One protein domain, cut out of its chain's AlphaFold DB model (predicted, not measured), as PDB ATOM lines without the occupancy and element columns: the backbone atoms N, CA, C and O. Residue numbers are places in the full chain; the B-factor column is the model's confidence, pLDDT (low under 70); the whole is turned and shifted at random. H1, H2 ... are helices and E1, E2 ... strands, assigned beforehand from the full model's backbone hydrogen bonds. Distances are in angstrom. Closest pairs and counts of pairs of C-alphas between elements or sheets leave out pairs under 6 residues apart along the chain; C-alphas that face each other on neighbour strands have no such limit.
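Overview. This is residues 9 to 39 and 110 to 181 of the 181 residues of the protein "Uncharacterized protein LOC8267163 isoform X2" of Rhizophora mucronata (UniProt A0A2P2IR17). You are looking at one long, twisted ribbon of a sheet, in which the long strands E1, E5 and E4 run side by side and the short strands E2 and E3 make the two edges. The single helix H1 packs over E5 near one end of the ribbon, and the long links before and after H1 lie at that same end, while the far end, where E4 turns into E5, is without a helix. The printed part has 103 residues, with one named helix and five named strands in the order E1, E2, E3, H1, E4, E5; the class is mostly strand, and the sheet's order is E2, E1, E5, E4, E3, all antiparallel. It is only just loose, close to compact, with a radius of gyration of the C-alphas of 15.5 A, and it spans 49 by 34 by 21 A.

Arrangement. Start with E1, residues 11 to 24, and its hairpin partner E2, residues 31 to 35, an edge strand; they are antiparallel at 148 degrees, and N 18 and O 34 are 3.0 A apart, within hydrogen-bond range. On the other side of E1 look for E5, residues 164 to 177, antiparallel at 164 degrees, with N 19 and O 169 2.8 A apart. E5 bends by 63 degrees at residue 174. E4, residues 151 to 161, forms a hairpin with E5, at 167 degrees, with N 157 and O 168 2.7 A apart. At the other edge, E3, residues 110 to 114, is antiparallel to E4 at 139 degrees, with N 113 and O 152 2.9 A apart. E1 and E3 are apart. H1, residues 126 to 134, is on the sheet at a height of 7.3 A, over E5; at 29.7 degrees on the local plane it only just runs along the strands. The closest C-alphas of H1 and E5 are those of Ser 128 and Ile 175, 5.3 A apart. In H1 every O i to N i+4 pair is within hydrogen-bond range.

Along the chain. Find C-alpha 11 at (171.443, 160.148, 94.475); from there E1 runs 39.1 A to C-alpha 24. E2 measures 12.8 A, E3 13.8 A and H1 12.4 A. E4 runs 31.8 A, and E5 36.8 A from C-alpha 164 at (152.861, 125.337, 89.839) to C-alpha 177 at (171.358, 157.087, 89.132).

Size, cuts and confidence. The two C-alphas farthest apart are those of Lys 162 and Arg 181, at 52.4 A. Residues 40 to 109 are not printed, and C-alphas 39 and 110 are 28.3 A apart across this cut. The links E3 to H1 and H1 to E4 are long. The mean pLDDT of the printed part is 73.0; look for values under 70 at residues 9 to 39, 140 to 143 and 178 to 181.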
ATOM      1  N   ALA A   9     175.841 165.743  95.058       48.09
ATOM      2  CA  ALA A   9     175.990 164.372  95.521       48.09
ATOM      3  C   ALA A   9     175.138 163.413  94.660       48.09
ATOM      4  O   ALA A   9     173.951 163.682  94.452       48.09
ATOM      5  N   PRO A  10     175.700 162.296  94.163       51.47
ATOM      6  CA  PRO A  10     174.934 161.308  93.413       51.47
ATOM      7  C   PRO A  10     173.820 160.728  94.292       51.47
ATOM      8  O   PRO A  10     174.074 160.253  95.406       51.47
ATOM      9  N   ILE A  11     172.587 160.740  93.782       53.94
ATOM     10  CA  ILE A  11     171.443 160.148  94.475       53.94
ATOM     11  C   ILE A  11     171.628 158.628  94.469       53.94
ATOM     12  O   ILE A  11     171.707 157.977  93.424       53.94
ATOM     13  N   THR A  12     171.754 158.067  95.668       49.22
ATOM     14  CA  THR A  12     171.880 156.625  95.880       49.22
ATOM     15  C   THR A  12     170.492 156.069  96.150       49.22
ATOM     16  O   THR A  12     169.847 156.495  97.106       49.22
ATOM     17  N   VAL A  13     170.032 155.133  95.321       52.34
ATOM     18  CA  VAL A  13     168.734 154.480  95.500       52.34
ATOM     19  C   VAL A  13     168.973 153.056  95.978       52.34
ATOM     20  O   VAL A  13     169.691 152.272  95.350       52.34
ATOM     21  N   VAL A  14     168.366 152.732  97.114       54.44
ATOM     22  CA  VAL A  14     168.296 151.367  97.627       54.44
ATOM     23  C   VAL A  14     167.064 150.743  97.010       54.44
ATOM     24  O   VAL A  14     165.950 151.199  97.258       54.44
ATOM     25  N   LEU A  15     167.262 149.720  96.193       55.66
ATOM     26  CA  LEU A  15     166.152 148.972  95.637       55.66
ATOM     27  C   LEU A  15     165.919 147.742  96.502       55.66
ATOM     28  O   LEU A  15     166.718 146.804  96.497       55.66
ATOM     29  N   SER A  16     164.817 147.782  97.246       51.84
ATOM     30  CA  SER A  16     164.154 146.611  97.802       51.84
ATOM     31  C   SER A  16     162.903 146.353  96.975       51.84
ATOM     32  O   SER A  16     161.905 147.056  97.120       51.84
ATOM     33  N   SER A  17     162.968 145.384  96.067       55.12
ATOM     34  CA  SER A  17     161.802 144.985  95.279       55.12
ATOM     35  C   SER A  17     161.302 143.630  95.747       55.12
ATOM     36  O   SER A  17     162.090 142.676  95.786       55.12
ATOM     37  N   SER A  18     160.006 143.550  96.040       48.91
ATOM     38  CA  SER A  18     159.320 142.274  96.220       48.91
ATOM     39  C   SER A  18     159.075 141.645  94.852       48.91
ATOM     40  O   SER A  18     158.657 142.323  93.906       48.91
ATOM     41  N   LEU A  19     159.369 140.357  94.747       54.84
ATOM     42  CA  LEU A  19     159.351 139.600  93.507       54.84
ATOM     43  C   LEU A  19     158.431 138.403  93.706       54.84
ATOM     44  O   LEU A  19     158.767 137.508  94.471       54.84
ATOM     45  N   SER A  20     157.277 138.407  93.036       54.53
ATOM     46  CA  SER A  20     156.302 137.318  93.117       54.53
ATOM     47  C   SER A  20     156.059 136.753  91.726       54.53
ATOM     48  O   SER A  20     155.495 137.422  90.864       54.53
ATOM     49  N   ASN A  21     156.503 135.523  91.486       57.34
ATOM     50  CA  ASN A  21     156.348 134.858  90.196       57.34
ATOM     51  C   ASN A  21     155.561 133.570  90.334       57.34
ATOM     52  O   ASN A  21     155.735 132.816  91.290       57.34
ATOM     53  N   GLU A  22     154.795 133.266  89.293       57.22
ATOM     54  CA  GLU A  22     154.140 131.982  89.127       57.22
ATOM     55  C   GLU A  22     154.592 131.304  87.830       57.22
ATOM     56  O   GLU A  22     154.455 131.854  86.738       57.22
ATOM     57  N   PHE A  23     155.076 130.069  87.950       56.69
ATOM     58  CA  PHE A  23     155.460 129.236  86.817       56.69
ATOM     59  C   PHE A  23     154.374 128.200  86.510       56.69
ATOM     60  O   PHE A  23     153.992 127.413  87.381       56.69
ATOM     61  N   ARG A  24     153.901 128.161  85.255       53.94
ATOM     62  CA  ARG A  24     153.013 127.107  84.734       53.94
ATOM     63  C   ARG A  24     153.656 126.450  83.518       53.94
ATOM     64  O   ARG A  24     154.023 127.136  82.577       53.94
ATOM     65  N   HIS A  25     153.692 125.118  83.502       47.75
ATOM     66  CA  HIS A  25     154.379 124.277  82.503       47.75
ATOM     67  C   HIS A  25     154.022 124.514  81.011       47.75
ATOM     68  O   HIS A  25     154.654 123.905  80.155       47.75
ATOM     69  N   HIS A  26     153.039 125.366  80.687       46.00
ATOM     70  CA  HIS A  26     152.531 125.589  79.324       46.00
ATOM     71  C   HIS A  26     152.401 127.061  78.893       46.00
ATOM     72  O   HIS A  26     151.947 127.312  77.778       46.00
ATOM     73  N   LYS A  27     152.754 128.051  79.724       47.28
ATOM     74  CA  LYS A  27     152.658 129.473  79.345       47.28
ATOM     75  C   LYS A  27     153.865 130.256  79.856       47.28
ATOM     76  O   LYS A  27     154.434 129.903  80.882       47.28
ATOM     77  N   GLY A  28     154.248 131.272  79.080       47.41
ATOM     78  CA  GLY A  28     155.446 132.085  79.279       47.41
ATOM     79  C   GLY A  28     155.564 132.716  80.667       47.41
ATOM     80  O   GLY A  28     154.606 132.800  81.433       47.41
ATOM     81  N   ILE A  29     156.782 133.151  80.971       46.81
ATOM     82  CA  ILE A  29     157.177 133.681  82.273       46.81
ATOM     83  C   ILE A  29     156.677 135.124  82.393       46.81
ATOM     84  O   ILE A  29     157.044 135.968  81.578       46.81
ATOM     85  N   SER A  30     155.855 135.414  83.403       39.50
ATOM     86  CA  SER A  30     155.443 136.780  83.742       39.50
ATOM     87  C   SER A  30     156.109 137.191  85.047       39.50
ATOM     88  O   SER A  30     155.890 136.548  86.071       39.50
ATOM     89  N   PHE A  31     156.915 138.253  84.997       38.84
ATOM     90  CA  PHE A  31     157.582 138.829  86.161       38.84
ATOM     91  C   PHE A  31     156.837 140.078  86.625       38.84
ATOM     92  O   PHE A  31     156.677 141.020  85.843       38.84
ATOM     93  N   THR A  32     156.415 140.116  87.887       38.72
ATOM     94  CA  THR A  32     155.906 141.337  88.520       38.72
ATOM     95  C   THR A  32     156.906 141.812  89.572       38.72
ATOM     96  O   THR A  32     157.252 141.101  90.512       38.72
ATOM     97  N   PHE A  33     157.404 143.035  89.384       39.62
ATOM     98  CA  PHE A  33     158.268 143.716  90.343       39.62
ATOM     99  C   PHE A  33     157.450 144.806  91.026       39.62
ATOM    100  O   PHE A  33     156.945 145.705  90.351       39.62
ATOM    101  N   SER A  34     157.329 144.735  92.350       39.84
ATOM    102  CA  SER A  34     156.781 145.828  93.151       39.84
ATOM    103  C   SER A  34     157.930 146.520  93.876       39.84
ATOM    104  O   SER A  34     158.626 145.894  94.677       39.84
ATOM    105  N   LEU A  35     158.172 147.792  93.550       39.41
ATOM    106  CA  LEU A  35     159.104 148.648  94.283       39.41
ATOM    107  C   LEU A  35     158.296 149.419  95.325       39.41
ATOM    108  O   LEU A  35     157.631 150.404  95.004       39.41
ATOM    109  N   SER A  36     158.358 148.984  96.575       37.06
ATOM    110  CA  SER A  36     157.929 149.791  97.710       37.06
ATOM    111  C   SER A  36     159.068 150.756  98.066       37.06
ATOM    112  O   SER A  36     160.204 150.328  98.243       37.06
ATOM    113  N   HIS A  37     158.758 152.058  98.151       32.16
ATOM    114  CA  HIS A  37     159.665 153.190  98.446       32.16
ATOM    115  C   HIS A  37     160.441 153.804  97.263       32.16
ATOM    116  O   HIS A  37     161.663 153.944  97.299       32.16
ATOM    117  N   CYS A  38     159.737 154.272  96.228       32.88
ATOM    118  CA  CYS A  38     160.317 155.158  95.210       32.88
ATOM    119  C   CYS A  38     159.460 156.416  95.026       32.88
ATOM    120  O   CYS A  38     158.475 156.390  94.291       32.88
ATOM    121  N   ASN A  39     159.859 157.527  95.650       26.66
ATOM    122  CA  ASN A  39     159.319 158.847  95.323       26.66
ATOM    123  C   ASN A  39     160.005 159.348  94.045       26.66
ATOM    124  O   ASN A  39     161.126 159.850  94.096       26.66
ATOM    125  N   GLU A 110     168.739 131.721 100.190       90.50
ATOM    126  CA  GLU A 110     169.576 132.920 100.177       90.50
ATOM    127  C   GLU A 110     170.686 132.801  99.139       90.50
ATOM    128  O   GLU A 110     171.474 131.846  99.125       90.50
ATOM    129  N   TYR A 111     170.776 133.800  98.267       87.56
ATOM    130  CA  TYR A 111     171.789 133.845  97.223       87.56
ATOM    131  C   TYR A 111     172.406 135.233  97.109       87.56
ATOM    132  O   TYR A 111     171.719 136.250  97.172       87.56
ATOM    133  N   CYS A 112     173.718 135.265  96.895       88.25
ATOM    134  CA  CYS A 112     174.465 136.490  96.647       88.25
ATOM    135  C   CYS A 112     175.042 136.439  95.234       88.25
ATOM    136  O   CYS A 112     175.694 135.465  94.855       88.25
ATOM    137  N   THR A 113     174.816 137.499  94.469       90.19
ATOM    138  CA  THR A 113     175.357 137.690  93.120       90.19
ATOM    139  C   THR A 113     175.845 139.126  92.958       90.19
ATOM    140  O   THR A 113     175.882 139.889  93.925       90.19
ATOM    141  N   THR A 114     176.233 139.506  91.747       91.62
ATOM    142  CA  THR A 114     176.631 140.872  91.419       91.62
ATOM    143  C   THR A 114     175.842 141.410  90.229       91.62
ATOM    144  O   THR A 114     175.340 140.635  89.411       91.62
ATOM    145  N   LEU A 115     175.727 142.736  90.113       89.94
ATOM    146  CA  LEU A 115     175.055 143.374  88.972       89.94
ATOM    147  C   LEU A 115     175.703 142.987  87.637       89.94
ATOM    148  O   LEU A 115     175.004 142.794  86.647       89.94
ATOM    149  N   GLU A 116     177.021 142.804  87.615       90.19
ATOM    150  CA  GLU A 116     177.786 142.404  86.435       90.19
ATOM    151  C   GLU A 116     177.347 141.031  85.906       90.19
ATOM    152  O   GLU A 116     177.128 140.882  84.706       90.19
ATOM    153  N   ARG A 117     177.102 140.053  86.792       88.44
ATOM    154  CA  ARG A 117     176.576 138.728  86.405       88.44
ATOM    155  C   ARG A 117     175.143 138.768  85.908       88.44
ATOM    156  O   ARG A 117     174.747 137.914  85.124       88.44
ATOM    157  N   LEU A 118     174.368 139.731  86.395       88.00
ATOM    158  CA  LEU A 118     172.992 139.951  85.960       88.00
ATOM    159  C   LEU A 118     172.914 140.747  84.646       88.00
ATOM    160  O   LEU A 118     171.815 141.043  84.187       88.00
ATOM    161  N   GLY A 119     174.052 141.116  84.045       87.88
ATOM    162  CA  GLY A 119     174.095 141.938  82.833       87.88
ATOM    163  C   GLY A 119     173.790 143.421  83.076       87.88
ATOM    164  O   GLY A 119     173.611 144.174  82.125       87.88
ATOM    165  N   LEU A 120     173.760 143.858  84.340       88.12
ATOM    166  CA  LEU A 120     173.509 145.238  84.777       88.12
ATOM    167  C   LEU A 120     174.809 145.968  85.161       88.12
ATOM    168  O   LEU A 120     174.812 146.876  85.994       88.12
ATOM    169  N   GLY A 121     175.936 145.567  84.566       85.38
ATOM    170  CA  GLY A 121     177.255 146.141  84.856       85.38
ATOM    171  C   GLY A 121     177.353 147.643  84.562       85.38
ATOM    172  O   GLY A 121     178.116 148.344  85.214       85.38
ATOM    173  N   ASN A 122     176.519 148.167  83.661       86.44
ATOM    174  CA  ASN A 122     176.408 149.600  83.379       86.44
ATOM    175  C   ASN A 122     175.940 150.439  84.586       86.44
ATOM    176  O   ASN A 122     176.225 151.632  84.641       86.44
ATOM    177  N   LEU A 123     175.232 149.834  85.545       85.12
ATOM    178  CA  LEU A 123     174.788 150.480  86.788       85.12
ATOM    179  C   LEU A 123     175.773 150.266  87.950       85.12
ATOM    180  O   LEU A 123     175.606 150.834  89.036       85.12
ATOM    181  N   SER A 124     176.801 149.439  87.743       88.62
ATOM    182  CA  SER A 124     177.857 149.214  88.720       88.62
ATOM    183  C   SER A 124     178.856 150.369  88.685       88.62
ATOM    184  O   SER A 124     179.742 150.439  87.838       88.62
ATOM    185  N   THR A 125     178.713 151.296  89.627       89.12
ATOM    186  CA  THR A 125     179.619 152.431  89.794       89.12
ATOM    187  C   THR A 125     180.408 152.273  91.087       89.12
ATOM    188  O   THR A 125     180.007 151.563  92.011       89.12
ATOM    189  N   GLN A 126     181.523 152.994  91.207       89.19
ATOM    190  CA  GLN A 126     182.286 153.005  92.456       89.19
ATOM    191  C   GLN A 126     181.454 153.517  93.644       89.19
ATOM    192  O   GLN A 126     181.636 153.071  94.776       89.19
ATOM    193  N   VAL A 127     180.503 154.418  93.378       88.50
ATOM    194  CA  VAL A 127     179.578 154.943  94.385       88.50
ATOM    195  C   VAL A 127     178.570 153.872  94.808       88.50
ATOM    196  O   VAL A 127     178.311 153.733  96.000       88.50
ATOM    197  N   SER A 128     178.031 153.070  93.881       88.62
ATOM    198  CA  SER A 128     177.102 151.995  94.248       88.62
ATOM    199  C   SER A 128     177.798 150.892  95.046       88.62
ATOM    200  O   SER A 128     177.242 150.417  96.035       88.62
ATOM    201  N   LYS A 129     179.051 150.560  94.707       90.62
ATOM    202  CA  LYS A 129     179.894 149.616  95.466       90.62
ATOM    203  C   LYS A 129     180.194 150.104  96.881       90.62
ATOM    204  O   LYS A 129     179.992 149.363  97.843       90.62
ATOM    205  N   SER A 130     180.650 151.350  97.024       88.88
ATOM    206  CA  SER A 130     180.992 151.908  98.338       88.88
ATOM    207  C   SER A 130     179.761 152.014  99.235       88.88
ATOM    208  O   SER A 130     179.807 151.608 100.396       88.88
ATOM    209  N   ARG A 131     178.630 152.466  98.685       88.75
ATOM    210  CA  ARG A 131     177.357 152.543  99.406       88.75
ATOM    211  C   ARG A 131     176.829 151.170  99.792       88.75
ATOM    212  O   ARG A 131     176.438 151.002 100.940       88.75
ATOM    213  N   ALA A 132     176.889 150.187  98.898       89.62
ATOM    214  CA  ALA A 132     176.526 148.814  99.227       89.62
ATOM    215  C   ALA A 132     177.351 148.278 100.411       89.62
ATOM    216  O   ALA A 132     176.777 147.747 101.360       89.62
ATOM    217  N   SER A 133     178.667 148.520 100.415       87.44
ATOM    218  CA  SER A 133     179.554 148.128 101.518       87.44
ATOM    219  C   SER A 133     179.202 148.813 102.845       87.44
ATOM    220  O   SER A 133     179.182 148.152 103.886       87.44
ATOM    221  N   VAL A 134     178.896 150.117 102.819       88.88
ATOM    222  CA  VAL A 134     178.441 150.882 104.000       88.88
ATOM    223  C   VAL A 134     177.104 150.356 104.522       88.88
ATOM    224  O   VAL A 134     176.908 150.262 105.727       88.88
ATOM    225  N   MET A 135     176.205 149.959 103.623       84.06
ATOM    226  CA  MET A 135     174.908 149.369 103.961       84.06
ATOM    227  C   MET A 135     174.985 147.907 104.419       84.06
ATOM    228  O   MET A 135     173.955 147.292 104.681       84.06
ATOM    229  N   GLY A 136     176.183 147.327 104.488       87.00
ATOM    230  CA  GLY A 136     176.373 145.935 104.887       87.00
ATOM    231  C   GLY A 136     176.026 144.911 103.803       87.00
ATOM    232  O   GLY A 136     176.121 143.714 104.062       87.00
ATOM    233  N   LEU A 137     175.692 145.338 102.581       87.19
ATOM    234  CA  LEU A 137     175.592 144.430 101.441       87.19
ATOM    235  C   LEU A 137     177.009 144.065 101.005       87.19
ATOM    236  O   LEU A 137     177.776 144.908 100.539       87.19
ATOM    237  N   ARG A 138     177.373 142.798 101.180       82.31
ATOM    238  CA  ARG A 138     178.694 142.276 100.829       82.31
ATOM    239  C   ARG A 138     178.548 140.969 100.078       82.31
ATOM    240  O   ARG A 138     177.605 140.209 100.285       82.31
ATOM    241  N   VAL A 139     179.513 140.698  99.213       77.81
ATOM    242  CA  VAL A 139     179.617 139.415  98.526       77.81
ATOM    243  C   VAL A 139     180.106 138.381  99.551       77.81
ATOM    244  O   VAL A 139     181.297 138.283  99.818       77.81
ATOM    245  N   THR A 140     179.181 137.658 100.192       68.69
ATOM    246  CA  THR A 140     179.493 136.691 101.271       68.69
ATOM    247  C   THR A 140     180.100 135.385 100.759       68.69
ATOM    248  O   THR A 140     180.820 134.705 101.484       68.69
ATOM    249  N   LYS A 141     179.847 135.040  99.494       66.06
ATOM    250  CA  LYS A 141     180.495 133.938  98.776       66.06
ATOM    251  C   LYS A 141     181.266 134.550  97.624       66.06
ATOM    252  O   LYS A 141     180.637 135.207  96.802       66.06
ATOM    253  N   ALA A 142     182.585 134.360  97.577       59.28
ATOM    254  CA  ALA A 142     183.443 134.913  96.532       59.28
ATOM    255  C   ALA A 142     182.907 134.517  95.151       59.28
ATOM    256  O   ALA A 142     183.088 133.397  94.671       59.28
ATOM    257  N   VAL A 143     182.186 135.446  94.531       67.75
ATOM    258  CA  VAL A 143     181.735 135.326  93.157       67.75
ATOM    259  C   VAL A 143     183.002 135.346  92.308       67.75
ATOM    260  O   VAL A 143     183.635 136.392  92.190       67.75
ATOM    261  N   LYS A 144     183.392 134.183  91.768       72.94
ATOM    262  CA  LYS A 144     184.687 133.978  91.090       72.94
ATOM    263  C   LYS A 144     184.957 135.006  89.990       72.94
ATOM    264  O   LYS A 144     186.079 135.471  89.856       72.94
ATOM    265  N   ASP A 145     183.910 135.383  89.262       77.69
ATOM    266  CA  ASP A 145     184.044 136.212  88.062       77.69
ATOM    267  C   ASP A 145     184.076 137.721  88.376       77.69
ATOM    268  O   ASP A 145     184.671 138.494  87.632       77.69
ATOM    269  N   TYR A 146     183.464 138.156  89.487       81.50
ATOM    270  CA  TYR A 146     183.334 139.575  89.855       81.50
ATOM    271  C   TYR A 146     183.484 139.784  91.372       81.50
ATOM    272  O   TYR A 146     182.534 140.197  92.041       81.50
ATOM    273  N   PRO A 147     184.675 139.535  91.945       81.81
ATOM    274  CA  PRO A 147     184.899 139.677  93.387       81.81
ATOM    275  C   PRO A 147     184.769 141.132  93.864       81.81
ATOM    276  O   PRO A 147     184.407 141.381  95.009       81.81
ATOM    277  N   LEU A 148     185.024 142.091  92.969       83.94
ATOM    278  CA  LEU A 148     184.897 143.532  93.205       83.94
ATOM    279  C   LEU A 148     183.604 144.111  92.602       83.94
ATOM    280  O   LEU A 148     183.535 145.311  92.318       83.94
ATOM    281  N   GLY A 149     182.615 143.261  92.319       88.75
ATOM    282  CA  GLY A 149     181.352 143.677  91.718       88.75
ATOM    283  C   GLY A 149     180.398 144.357  92.701       88.75
ATOM    284  O   GLY A 149     180.596 144.302  93.916       88.75
ATOM    285  N   THR A 150     179.342 144.999  92.194       91.12
ATOM    286  CA  THR A 150     178.292 145.556  93.072       91.12
ATOM    287  C   THR A 150     177.414 144.419  93.601       91.12
ATOM    288  O   THR A 150     176.786 143.737  92.786       91.12
ATOM    289  N   PRO A 151     177.330 144.199  94.927       92.31
ATOM    290  CA  PRO A 151     176.609 143.062  95.482       92.31
ATOM    291  C   PRO A 151     175.093 143.195  95.305       92.31
ATOM    292  O   PRO A 151     174.504 144.275  95.418       92.31
ATOM    293  N   VAL A 152     174.463 142.051  95.065       90.44
ATOM    294  CA  VAL A 152     173.016 141.863  94.995       90.44
ATOM    295  C   VAL A 152     172.681 140.681  95.891       90.44
ATOM    296  O   VAL A 152     173.153 139.566  95.654       90.44
ATOM    297  N   GLN A 153     171.873 140.924  96.916       90.44
ATOM    298  CA  GLN A 153     171.417 139.887  97.832       90.44
ATOM    299  C   GLN A 153     169.976 139.506  97.499       90.44
ATOM    300  O   GLN A 153     169.117 140.373  97.331       90.44
ATOM    301  N   LEU A 154     169.726 138.205  97.408       89.75
ATOM    302  CA  LEU A 154     168.429 137.612  97.121       89.75
ATOM    303  C   LEU A 154     168.003 136.761  98.313       89.75
ATOM    304  O   LEU A 154     168.785 135.949  98.808       89.75
ATOM    305  N   SER A 155     166.756 136.932  98.731       90.31
ATOM    306  CA  SER A 155     166.076 136.071  99.697       90.31
ATOM    307  C   SER A 155     164.759 135.643  99.074       90.31
ATOM    308  O   SER A 155     163.912 136.505  98.841       90.31
ATOM    309  N   ILE A 156     164.603 134.356  98.765       90.94
ATOM    310  CA  ILE A 156     163.460 133.839  98.005       90.94
ATOM    311  C   ILE A 156     162.853 132.633  98.724       90.94
ATOM    312  O   ILE A 156     163.539 131.649  98.982       90.94
ATOM    313  N   ASP A 157     161.555 132.703  98.977       90.50
ATOM    314  CA  ASP A 157     160.680 131.614  99.372       90.50
ATOM    315  C   ASP A 157     160.122 130.904  98.137       90.50
ATOM    316  O   ASP A 157     159.514 131.500  97.241       90.50
ATOM    317  N   ILE A 158     160.336 129.596  98.092       89.44
ATOM    318  CA  ILE A 158     159.919 128.722  97.004       89.44
ATOM    319  C   ILE A 158     158.789 127.836  97.506       89.44
ATOM    320  O   ILE A 158     158.984 127.027  98.413       89.44
ATOM    321  N   THR A 159     157.634 127.919  96.854       89.12
ATOM    322  CA  THR A 159     156.485 127.055  97.142       89.12
ATOM    323  C   THR A 159     156.121 126.265  95.896       89.12
ATOM    324  O   THR A 159     155.850 126.833  94.835       89.12
ATOM    325  N   ARG A 160     156.072 124.935  96.006       85.81
ATOM    326  CA  ARG A 160     155.673 124.052  94.902       85.81
ATOM    327  C   ARG A 160     154.338 123.378  95.214       85.81
ATOM    328  O   ARG A 160     154.244 122.607  96.161       85.81
ATOM    329  N   LYS A 161     153.323 123.593  94.369       84.94
ATOM    330  CA  LYS A 161     152.047 122.848  94.413       84.94
ATOM    331  C   LYS A 161     151.767 122.226  93.052       84.94
ATOM    332  O   LYS A 161     151.514 122.924  92.068       84.94
ATOM    333  N   LYS A 162     151.786 120.891  92.985       84.56
ATOM    334  CA  LYS A 162     151.594 120.115  91.746       84.56
ATOM    335  C   LYS A 162     152.553 120.596  90.636       84.56
ATOM    336  O   LYS A 162     153.769 120.457  90.756       84.56
ATOM    337  N   LYS A 163     152.008 121.185  89.566       82.81
ATOM    338  CA  LYS A 163     152.744 121.726  88.407       82.81
ATOM    339  C   LYS A 163     152.974 123.248  88.477       82.81
ATOM    340  O   LYS A 163     153.355 123.833  87.467       82.81
ATOM    341  N   ARG A 164     152.688 123.891  89.618       80.19
ATOM    342  CA  ARG A 164     152.861 125.337  89.839       80.19
ATOM    343  C   ARG A 164     154.009 125.577  90.816       80.19
ATOM    344  O   ARG A 164     154.034 124.983  91.896       80.19
ATOM    345  N   LEU A 165     154.946 126.434  90.418       84.31
ATOM    346  CA  LEU A 165     156.034 126.925  91.262       84.31
ATOM    347  C   LEU A 165     155.779 128.404  91.544       84.31
ATOM    348  O   LEU A 165     155.615 129.174  90.596       84.31
ATOM    349  N   ARG A 166     155.741 128.790  92.817       84.81
ATOM    350  CA  ARG A 166     155.692 130.185  93.245       84.81
ATOM    351  C   ARG A 166     157.040 130.565  93.840       84.81
ATOM    352  O   ARG A 166     157.564 129.833  94.674       84.81
ATOM    353  N   LEU A 167     157.580 131.686  93.379       87.56
ATOM    354  CA  LEU A 167     158.771 132.312  93.945       87.56
ATOM    355  C   LEU A 167     158.323 133.636  94.536       87.56
ATOM    356  O   LEU A 167     157.829 134.476  93.787       87.56
ATOM    357  N   ASP A 168     158.452 133.790  95.842       85.50
ATOM    358  CA  ASP A 168     158.207 135.048  96.538       85.50
ATOM    359  C   ASP A 168     159.503 135.490  97.196       85.50
ATOM    360  O   ASP A 168     160.231 134.658  97.719       85.50
ATOM    361  N   GLY A 169     159.866 136.759  97.152       87.19
ATOM    362  CA  GLY A 169     161.158 137.140  97.699       87.19
ATOM    363  C   GLY A 169     161.489 138.603  97.594       87.19
ATOM    364  O   GLY A 169     160.748 139.402  97.027       87.19
ATOM    365  N   ILE A 170     162.647 138.940  98.144       87.69
ATOM    366  CA  ILE A 170     163.182 140.293  98.171       87.69
ATOM    367  C   ILE A 170     164.558 140.291  97.521       87.69
ATOM    368  O   ILE A 170     165.429 139.476  97.841       87.69
ATOM    369  N   ILE A 171     164.752 141.264  96.638       89.38
ATOM    370  CA  ILE A 171     166.055 141.614  96.082       89.38
ATOM    371  C   ILE A 171     166.532 142.885  96.765       89.38
ATOM    372  O   ILE A 171     165.809 143.879  96.769       89.38
ATOM    373  N   LYS A 172     167.747 142.858  97.314       90.06
ATOM    374  CA  LYS A 172     168.419 144.021  97.895       90.06
ATOM    375  C   LYS A 172     169.648 144.359  97.066       90.06
ATOM    376  O   LYS A 172     170.579 143.558  96.954       90.06
ATOM    377  N   THR A 173     169.660 145.555  96.497       89.00
ATOM    378  CA  THR A 173     170.824 146.092  95.794       89.00
ATOM    379  C   THR A 173     170.866 147.610  95.890       89.00
ATOM    380  O   THR A 173     169.872 148.263  96.217       89.00
ATOM    381  N   VAL A 174     172.035 148.169  95.605       89.12
ATOM    382  CA  VAL A 174     172.256 149.608  95.553       89.12
ATOM    383  C   VAL A 174     172.619 149.976  94.130       89.12
ATOM    384  O   VAL A 174     173.580 149.448  93.571       89.12
ATOM    385  N   ILE A 175     171.875 150.920  93.568       89.06
ATOM    386  CA  ILE A 175     172.199 151.533  92.286       89.06
ATOM    387  C   ILE A 175     172.301 153.042  92.458       89.06
ATOM    388  O   ILE A 175     171.609 153.663  93.266       89.06
ATOM    389  N   THR A 176     173.197 153.644  91.693       81.81
ATOM    390  CA  THR A 176     173.360 155.096  91.656       81.81
ATOM    391  C   THR A 176     172.858 155.581  90.319       81.81
ATOM    392  O   THR A 176     173.357 155.138  89.285       81.81
ATOM    393  N   LEU A 177     171.885 156.482  90.342       78.44
ATOM    394  CA  LEU A 177     171.358 157.087  89.132       78.44
ATOM    395  C   LEU A 177     172.044 158.436  88.949       78.44
ATOM    396  O   LEU A 177     172.068 159.266  89.858       78.44
ATOM    397  N   THR A 178     172.630 158.651  87.778       67.69
ATOM    398  CA  THR A 178     173.139 159.966  87.398       67.69
ATOM    399  C   THR A 178     171.942 160.848  87.067       67.69
ATOM    400  O   THR A 178     171.259 160.621  86.069       67.69
ATOM    401  N   CYS A 179     171.658 161.832  87.913       65.19
ATOM    402  CA  CYS A 179     170.666 162.851  87.602       65.19
ATOM    403  C   CYS A 179     171.221 163.729  86.481       65.19
ATOM    404  O   CYS A 179     172.281 164.335  86.651       65.19
ATOM    405  N   ASN A 180     170.526 163.784  85.345       58.69
ATOM    406  CA  ASN A 180     170.814 164.805  84.351       58.69
ATOM    407  C   ASN A 180     170.366 166.138  84.958       58.69
ATOM    408  O   ASN A 180     169.201 166.265  85.341       58.69
ATOM    409  N   ARG A 181     171.311 167.053  85.152       47.44
ATOM    410  CA  ARG A 181     171.039 168.377  85.708       47.44
ATOM    411  C   ARG A 181     170.611 169.331  84.605       47.44
ATOM    412  O   ARG A 181     171.179 169.215  83.497       47.44
TER     413      ARG A 181